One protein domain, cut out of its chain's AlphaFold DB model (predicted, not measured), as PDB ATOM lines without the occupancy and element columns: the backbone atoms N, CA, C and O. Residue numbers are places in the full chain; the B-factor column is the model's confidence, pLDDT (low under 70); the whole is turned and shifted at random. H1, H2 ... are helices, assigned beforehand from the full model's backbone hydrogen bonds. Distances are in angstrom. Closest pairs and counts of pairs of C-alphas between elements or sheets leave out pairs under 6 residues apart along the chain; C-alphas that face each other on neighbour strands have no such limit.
ATOM      1  N   GLU A 241      11.859 -53.526  97.076       79.56
ATOM      2  CA  GLU A 241      12.766 -54.412  97.821       79.56
ATOM      3  C   GLU A 241      12.309 -54.630  99.276       79.56
ATOM      4  O   GLU A 241      12.363 -55.751  99.785       79.56
ATOM      5  N   SER A 242      11.807 -53.578  99.926       81.88
ATOM      6  CA  SER A 242      11.257 -53.635 101.283       81.88
ATOM      7  C   SER A 242      10.040 -54.558 101.383       81.88
ATOM      8  O   SER A 242       9.955 -55.369 102.304       81.88
ATOM      9  N   GLU A 243       9.131 -54.492 100.411       81.56
ATOM     10  CA  GLU A 243       7.937 -55.337 100.354       81.56
ATOM     11  C   GLU A 243       8.298 -56.799 100.066       81.56
ATOM     12  O   GLU A 243       7.772 -57.709 100.705       81.56
ATOM     13  N   LEU A 244       9.255 -57.041  99.163       80.44
ATOM     14  CA  LEU A 244       9.765 -58.384  98.891       80.44
ATOM     15  C   LEU A 244      10.383 -59.009 100.148       80.44
ATOM     16  O   LEU A 244      10.084 -60.158 100.471       80.44
ATOM     17  N   ARG A 245      11.220 -58.256 100.876       82.62
ATOM     18  CA  ARG A 245      11.816 -58.714 102.141       82.62
ATOM     19  C   ARG A 245      10.742 -59.006 103.187       82.62
ATOM     20  O   ARG A 245      10.799 -60.062 103.809       82.62
ATOM     21  N   GLY A 246       9.747 -58.128 103.329       85.19
ATOM     22  CA  GLY A 246       8.616 -58.331 104.237       85.19
ATOM     23  C   GLY A 246       7.829 -59.604 103.921       85.19
ATOM     24  O   GLY A 246       7.591 -60.423 104.808       85.19
ATOM     25  N   ARG A 247       7.500 -59.838 102.644       82.69
ATOM     26  CA  ARG A 247       6.791 -61.055 102.217       82.69
ATOM     27  C   ARG A 247       7.618 -62.320 102.423       82.69
ATOM     28  O   ARG A 247       7.074 -63.315 102.879       82.69
ATOM     29  N   LEU A 248       8.916 -62.296 102.112       81.56
ATOM     30  CA  LEU A 248       9.797 -63.446 102.349       81.56
ATOM     31  C   LEU A 248       9.926 -63.764 103.844       81.56
ATOM     32  O   LEU A 248       9.928 -64.937 104.204       81.56
ATOM     33  N   ALA A 249       9.987 -62.743 104.704       86.19
ATOM     34  CA  ALA A 249      10.042 -62.916 106.156       86.19
ATOM     35  C   ALA A 249       8.740 -63.491 106.742       86.19
ATOM     36  O   ALA A 249       8.785 -64.220 107.728       86.19
ATOM     37  N   ALA A 250       7.590 -63.204 106.124       88.31
ATOM     38  CA  ALA A 250       6.287 -63.715 106.551       88.31
ATOM     39  C   ALA A 250       6.047 -65.196 106.193       88.31
ATOM     40  O   ALA A 250       5.088 -65.793 106.679       88.31
ATOM     41  N   VAL A 251       6.885 -65.806 105.343       87.44
ATOM     42  CA  VAL A 251       6.716 -67.200 104.910       87.44
ATOM     43  C   VAL A 251       7.511 -68.142 105.821       87.44
ATOM     44  O   VAL A 251       8.743 -68.077 105.844       87.44
ATOM     45  N   PRO A 252       6.856 -69.091 106.516       92.38
ATOM     46  CA  PRO A 252       7.563 -70.099 107.294       92.38
ATOM     47  C   PRO A 252       8.494 -70.939 106.401       92.38
ATOM     48  O   PRO A 252       8.055 -71.413 105.345       92.38
ATOM     49  N   PRO A 253       9.740 -71.232 106.826       89.62
ATOM     50  CA  PRO A 253      10.688 -72.011 106.025       89.62
ATOM     51  C   PRO A 253      10.134 -73.362 105.554       89.62
ATOM     52  O   PRO A 253      10.388 -73.785 104.427       89.62
ATOM     53  N   LYS A 254       9.329 -74.027 106.392       92.69
ATOM     54  CA  LYS A 254       8.673 -75.296 106.053       92.69
ATOM     55  C   LYS A 254       7.744 -75.160 104.840       92.69
ATOM     56  O   LYS A 254       7.867 -75.938 103.897       92.69
ATOM     57  N   ALA A 255       6.882 -74.141 104.829       89.88
ATOM     58  CA  ALA A 255       5.948 -73.886 103.732       89.88
ATOM     59  C   ALA A 255       6.690 -73.583 102.418       89.88
ATOM     60  O   ALA A 255       6.323 -74.091 101.357       89.88
ATOM     61  N   TYR A 256       7.791 -72.827 102.493       87.88
ATOM     62  CA  TYR A 256       8.652 -72.581 101.337       87.88
ATOM     63  C   TYR A 256       9.219 -73.882 100.751       87.88
ATOM     64  O   TYR A 256       9.129 -74.107  99.541       87.88
ATOM     65  N   TRP A 257       9.793 -74.756 101.584       90.81
ATOM     66  CA  TRP A 257      10.393 -76.007 101.110       90.81
ATOM     67  C   TRP A 257       9.361 -76.986 100.544       90.81
ATOM     68  O   TRP A 257       9.643 -77.666  99.554       90.81
ATOM     69  N   GLU A 258       8.156 -77.028 101.110       92.69
ATOM     70  CA  GLU A 258       7.047 -77.820 100.573       92.69
ATOM     71  C   GLU A 258       6.647 -77.358  99.164       92.69
ATOM     72  O   GLU A 258       6.568 -78.180  98.238       92.69
ATOM     73  N   GLU A 259       6.474 -76.049  98.963       89.06
ATOM     74  CA  GLU A 259       6.169 -75.468  97.650       89.06
ATOM     75  C   GLU A 259       7.325 -75.622  96.659       89.06
ATOM     76  O   GLU A 259       7.122 -75.959  95.486       89.06
ATOM     77  N   ARG A 260       8.567 -75.479  97.131       88.19
ATOM     78  CA  ARG A 260       9.750 -75.750  96.315       88.19
ATOM     79  C   ARG A 260       9.777 -77.202  95.843       88.19
ATOM     80  O   ARG A 260      10.015 -77.461  94.661       88.19
ATOM     81  N   GLY A 261       9.449 -78.142  96.727       90.06
ATOM     82  CA  GLY A 261       9.313 -79.557  96.394       90.06
ATOM     83  C   GLY A 261       8.227 -79.821  95.345       90.06
ATOM     84  O   GLY A 261       8.435 -80.637  94.442       90.06
ATOM     85  N   ARG A 262       7.087 -79.114  95.404       89.25
ATOM     86  CA  ARG A 262       6.021 -79.192  94.381       89.25
ATOM     87  C   ARG A 262       6.526 -78.741  93.007       89.25
ATOM     88  O   ARG A 262       6.328 -79.465  92.023       89.25
ATOM     89  N   LEU A 263       7.231 -77.611  92.941       87.19
ATOM     90  CA  LEU A 263       7.847 -77.122  91.706       87.19
ATOM     91  C   LEU A 263       8.874 -78.123  91.156       87.19
ATOM     92  O   LEU A 263       8.830 -78.476  89.974       87.19
ATOM     93  N   ASP A 264       9.764 -78.633  92.006       87.50
ATOM     94  CA  ASP A 264      10.805 -79.570  91.588       87.50
ATOM     95  C   ASP A 264      10.212 -80.893  91.084       87.50
ATOM     96  O   ASP A 264      10.652 -81.403  90.052       87.50
ATOM     97  N   ARG A 265       9.164 -81.434  91.728       86.88
ATOM     98  CA  ARG A 265       8.433 -82.619  91.229       86.88
ATOM     99  C   ARG A 265       7.875 -82.392  89.823       86.88
ATOM    100  O   ARG A 265       8.054 -83.240  88.944       86.88
ATOM    101  N   ARG A 266       7.268 -81.228  89.580       85.12
ATOM    102  CA  ARG A 266       6.728 -80.853  88.264       85.12
ATOM    103  C   ARG A 266       7.826 -80.756  87.202       85.12
ATOM    104  O   ARG A 266       7.672 -81.264  86.089       85.12
ATOM    105  N   LEU A 267       8.959 -80.144  87.544       82.81
ATOM    106  CA  LEU A 267      10.101 -80.017  86.637       82.81
ATOM    107  C   LEU A 267      10.783 -81.369  86.367       82.81
ATOM    108  O   LEU A 267      11.184 -81.629  85.226       82.81
ATOM    109  N   LYS A 268      10.866 -82.256  87.371       82.38
ATOM    110  CA  LYS A 268      11.459 -83.603  87.265       82.38
ATOM    111  C   LYS A 268      10.780 -84.459  86.194       82.38
ATOM    112  O   LYS A 268      11.485 -85.064  85.387       82.38
ATOM    113  N   GLN A 269       9.444 -84.458  86.116       71.75
ATOM    114  CA  GLN A 269       8.705 -85.214  85.090       71.75
ATOM    115  C   GLN A 269       9.152 -84.853  83.664       71.75
ATOM    116  O   GLN A 269       9.293 -85.721  82.802       71.75
ATOM    117  N   ARG A 270       9.431 -83.570  83.405       72.69
ATOM    118  CA  ARG A 270       9.892 -83.116  82.086       72.69
ATOM    119  C   ARG A 270      11.395 -83.293  81.881       72.69
ATOM    120  O   ARG A 270      11.795 -83.576  80.755       72.69
ATOM    121  N   ARG A 271      12.214 -83.194  82.939       76.69
ATOM    122  CA  ARG A 271      13.652 -83.525  82.876       76.69
ATOM    123  C   ARG A 271      13.858 -84.973  82.426       76.69
ATOM    124  O   ARG A 271      14.668 -85.190  81.535       76.69
ATOM    125  N   ARG A 272      13.073 -85.926  82.946       75.62
ATOM    126  CA  ARG A 272      13.122 -87.334  82.509       75.62
ATOM    127  C   ARG A 272      12.815 -87.492  81.017       75.62
ATOM    128  O   ARG A 272      13.546 -88.184  80.324       75.62
ATOM    129  N   ARG A 273      11.801 -86.791  80.489       77.94
ATOM    130  CA  ARG A 273      11.493 -86.795  79.040       77.94
ATOM    131  C   ARG A 273      12.628 -86.213  78.194       77.94
ATOM    132  O   ARG A 273      12.907 -86.732  77.122       77.94
ATOM    133  N   TYR A 274      13.268 -85.142  78.662       79.44
ATOM    134  CA  TYR A 274      14.431 -84.562  77.985       79.44
ATOM    135  C   TYR A 274      15.628 -85.526  77.997       79.44
ATOM    136  O   TYR A 274      16.204 -85.787  76.946       79.44
ATOM    137  N   GLN A 275      15.954 -86.105  79.157       82.56
ATOM    138  CA  GLN A 275      17.018 -87.104  79.300       82.56
ATOM    139  C   GLN A 275      16.759 -88.334  78.425       82.56
ATOM    140  O   GLN A 275      17.671 -88.800  77.761       82.56
ATOM    141  N   LEU A 276      15.511 -88.802  78.338       82.44
ATOM    142  CA  LEU A 276      15.132 -89.899  77.449       82.44
ATOM    143  C   LEU A 276      15.379 -89.569  75.966       82.44
ATOM    144  O   LEU A 276      15.805 -90.438  75.218       82.44
ATOM    145  N   ARG A 277      15.131 -88.322  75.536       81.44
ATOM    146  CA  ARG A 277      15.338 -87.890  74.140       81.44
ATOM    147  C   ARG A 277      16.803 -87.644  73.777       81.44
ATOM    148  O   ARG A 277      17.158 -87.830  72.622       81.44
ATOM    149  N   HIS A 278      17.626 -87.198  74.727       81.06
ATOM    150  CA  HIS A 278      18.982 -86.696  74.446       81.06
ATOM    151  C   HIS A 278      20.113 -87.451  75.163       81.06
ATOM    152  O   HIS A 278      21.275 -87.102  74.998       81.06
ATOM    153  N   GLY A 279      19.804 -88.455  75.984       81.19
ATOM    154  CA  GLY A 279      20.788 -89.168  76.804       81.19
ATOM    155  C   GLY A 279      20.212 -90.432  77.438       81.19
ATOM    156  O   GLY A 279      20.394 -90.660  78.635       81.19
ATOM    157  N   ARG A 280      19.470 -91.211  76.637       86.62
ATOM    158  CA  ARG A 280      18.734 -92.408  77.064       86.62
ATOM    159  C   ARG A 280      19.621 -93.401  77.802       86.62
ATOM    160  O   ARG A 280      19.273 -93.806  78.903       86.62
ATOM    161  N   ASP A 281      20.758 -93.756  77.218       87.12
ATOM    162  CA  ASP A 281      21.576 -94.856  77.729       87.12
ATOM    163  C   ASP A 281      22.164 -94.496  79.104       87.12
ATOM    164  O   ASP A 281      22.088 -95.281  80.044       87.12
ATOM    165  N   LYS A 282      22.585 -93.236  79.285       86.25
ATOM    166  CA  LYS A 282      23.000 -92.703  80.592       86.25
ATOM    167  C   LYS A 282      21.867 -92.719  81.619       86.25
ATOM    168  O   LYS A 282      22.107 -93.029  82.782       86.25
ATOM    169  N   LEU A 283      20.646 -92.362  81.215       85.50
ATOM    170  CA  LEU A 283      19.481 -92.426  82.100       85.50
ATOM    171  C   LEU A 283      19.193 -93.875  82.518       85.50
ATOM    172  O   LEU A 283      18.908 -94.114  83.686       85.50
ATOM    173  N   PHE A 284      19.285 -94.829  81.591       90.44
ATOM    174  CA  PHE A 284      19.042 -96.244  81.869       90.44
ATOM    175  C   PHE A 284      20.093 -96.820  82.820       90.44
ATOM    176  O   PHE A 284      19.712 -97.390  83.839       90.44
ATOM    177  N   SER A 285      21.386 -96.568  82.588       88.00
ATOM    178  CA  SER A 285      22.443 -96.991  83.517       88.00
ATOM    179  C   SER A 285      22.283 -96.366  84.907       88.00
ATOM    180  O   SER A 285      22.517 -97.033  85.910       88.00
ATOM    181  N   GLN A 286      21.843 -95.103  84.993       86.69
ATOM    182  CA  GLN A 286      21.549 -94.462  86.280       86.69
ATOM    183  C   GLN A 286      20.378 -95.128  87.008       86.69
ATOM    184  O   GLN A 286      20.456 -95.313  88.219       86.69
ATOM    185  N   ILE A 287      19.304 -95.479  86.293       87.25
ATOM    186  CA  ILE A 287      18.154 -96.183  86.876       87.25
ATOM    187  C   ILE A 287      18.588 -97.559  87.384       87.25
ATOM    188  O   ILE A 287      18.250 -97.918  88.505       87.25
ATOM    189  N   GLU A 288      19.367 -98.299  86.597       89.81
ATOM    190  CA  GLU A 288      19.848 -99.629  86.965       89.81
ATOM    191  C   GLU A 288      20.779 -99.592  88.187       89.81
ATOM    192  O   GLU A 288      20.608-100.375  89.120       89.81
ATOM    193  N   GLN A 289      21.713 -98.636  88.237       88.75
ATOM    194  CA  GLN A 289      22.573 -98.425  89.406       88.75
ATOM    195  C   GLN A 289      21.765 -98.051  90.651       88.75
ATOM    196  O   GLN A 289      22.011 -98.595  91.725       88.75
ATOM    197  N   GLN A 290      20.785 -97.151  90.514       87.31
ATOM    198  CA  GLN A 290      19.911 -96.774  91.625       87.31
ATOM    199  C   GLN A 290      19.081 -97.960  92.115       87.31
ATOM    200  O   GLN A 290      18.968 -98.152  93.320       87.31
ATOM    201  N   TRP A 291      18.555 -98.782  91.206       86.81
ATOM    202  CA  TRP A 291      17.788 -99.973  91.558       86.81
ATOM    203  C   TRP A 291      18.630-100.989  92.332       86.81
ATOM    204  O   TRP A 291      18.211-101.451  93.384       86.81
ATOM    205  N   ARG A 292      19.853-101.269  91.867       88.75
ATOM    206  CA  ARG A 292      20.792-102.175  92.553       88.75
ATOM    207  C   ARG A 292      21.262-101.658  93.918       88.75
ATOM    208  O   ARG A 292      21.759-102.445  94.713       88.75
ATOM    209  N   SER A 293      21.150-100.351  94.172       86.38
ATOM    210  CA  SER A 293      21.507 -99.732  95.458       86.38
ATOM    211  C   SER A 293      20.379 -99.742  96.493       86.38
ATOM    212  O   SER A 293      20.621 -99.405  97.651       86.38
TER     213      SER A 293
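Overview. This is residues 241 to 293 of the 297 residues of an uncharacterized protein of Anaerolineae bacterium (UniProt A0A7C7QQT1). The model is an open zigzag of three helices: the long helix H2 makes most of the length, and a shorter helix turns off at each end, H1 at its first end and H3 at its last. H2 and H3 meet in a V-shaped corner, while H1 stays clear of both, and no helix touches another. The printed part has 53 residues with three named helices, in the order H1, H2, H3, and no named strand; the class is all helix. The whole is extended, with a radius of gyration of the C-alphas of 17.6 A, and its outline is flat, spanning 48 by 25 by 14 A.

Arrangement. H1, residues 241 to 249, is apart from H2, residues 253 to 278, and a tight link of 3 residues joins them. H2 has a kink of 29 degrees near residue 268. H3, residues 280 to 292, follows H2 after a tight link of 1 residue. H2 and H3 are close but not clearly touching; their closest C-alphas, those of Gln 275 and Leu 283, are 6.5 A apart. The two run opposite ways at a steep tilt of 54 degrees. H1 and H3 are apart. Every O i to N i+4 pair is within hydrogen-bond range in H1 and H3, and 20 of 22 are in H2.

Along the chain. H1 begins at C-alpha 241, at (12.766, -54.412, 97.821), and is 12.2 A long from first to last C-alpha. H2 begins at C-alpha 253, at (10.688, -72.011, 106.025), and is 35.8 A long. H3 is 18.4 A long and ends at C-alpha 292, at (20.792, -102.175, 92.553).

Size, cuts and confidence. The two C-alphas farthest apart, those of Ser 242 and Arg 292, are 50.2 A apart. The printed part has no cut and no long link. Its mean pLDDT is 85.1, and no printed residue is under 70.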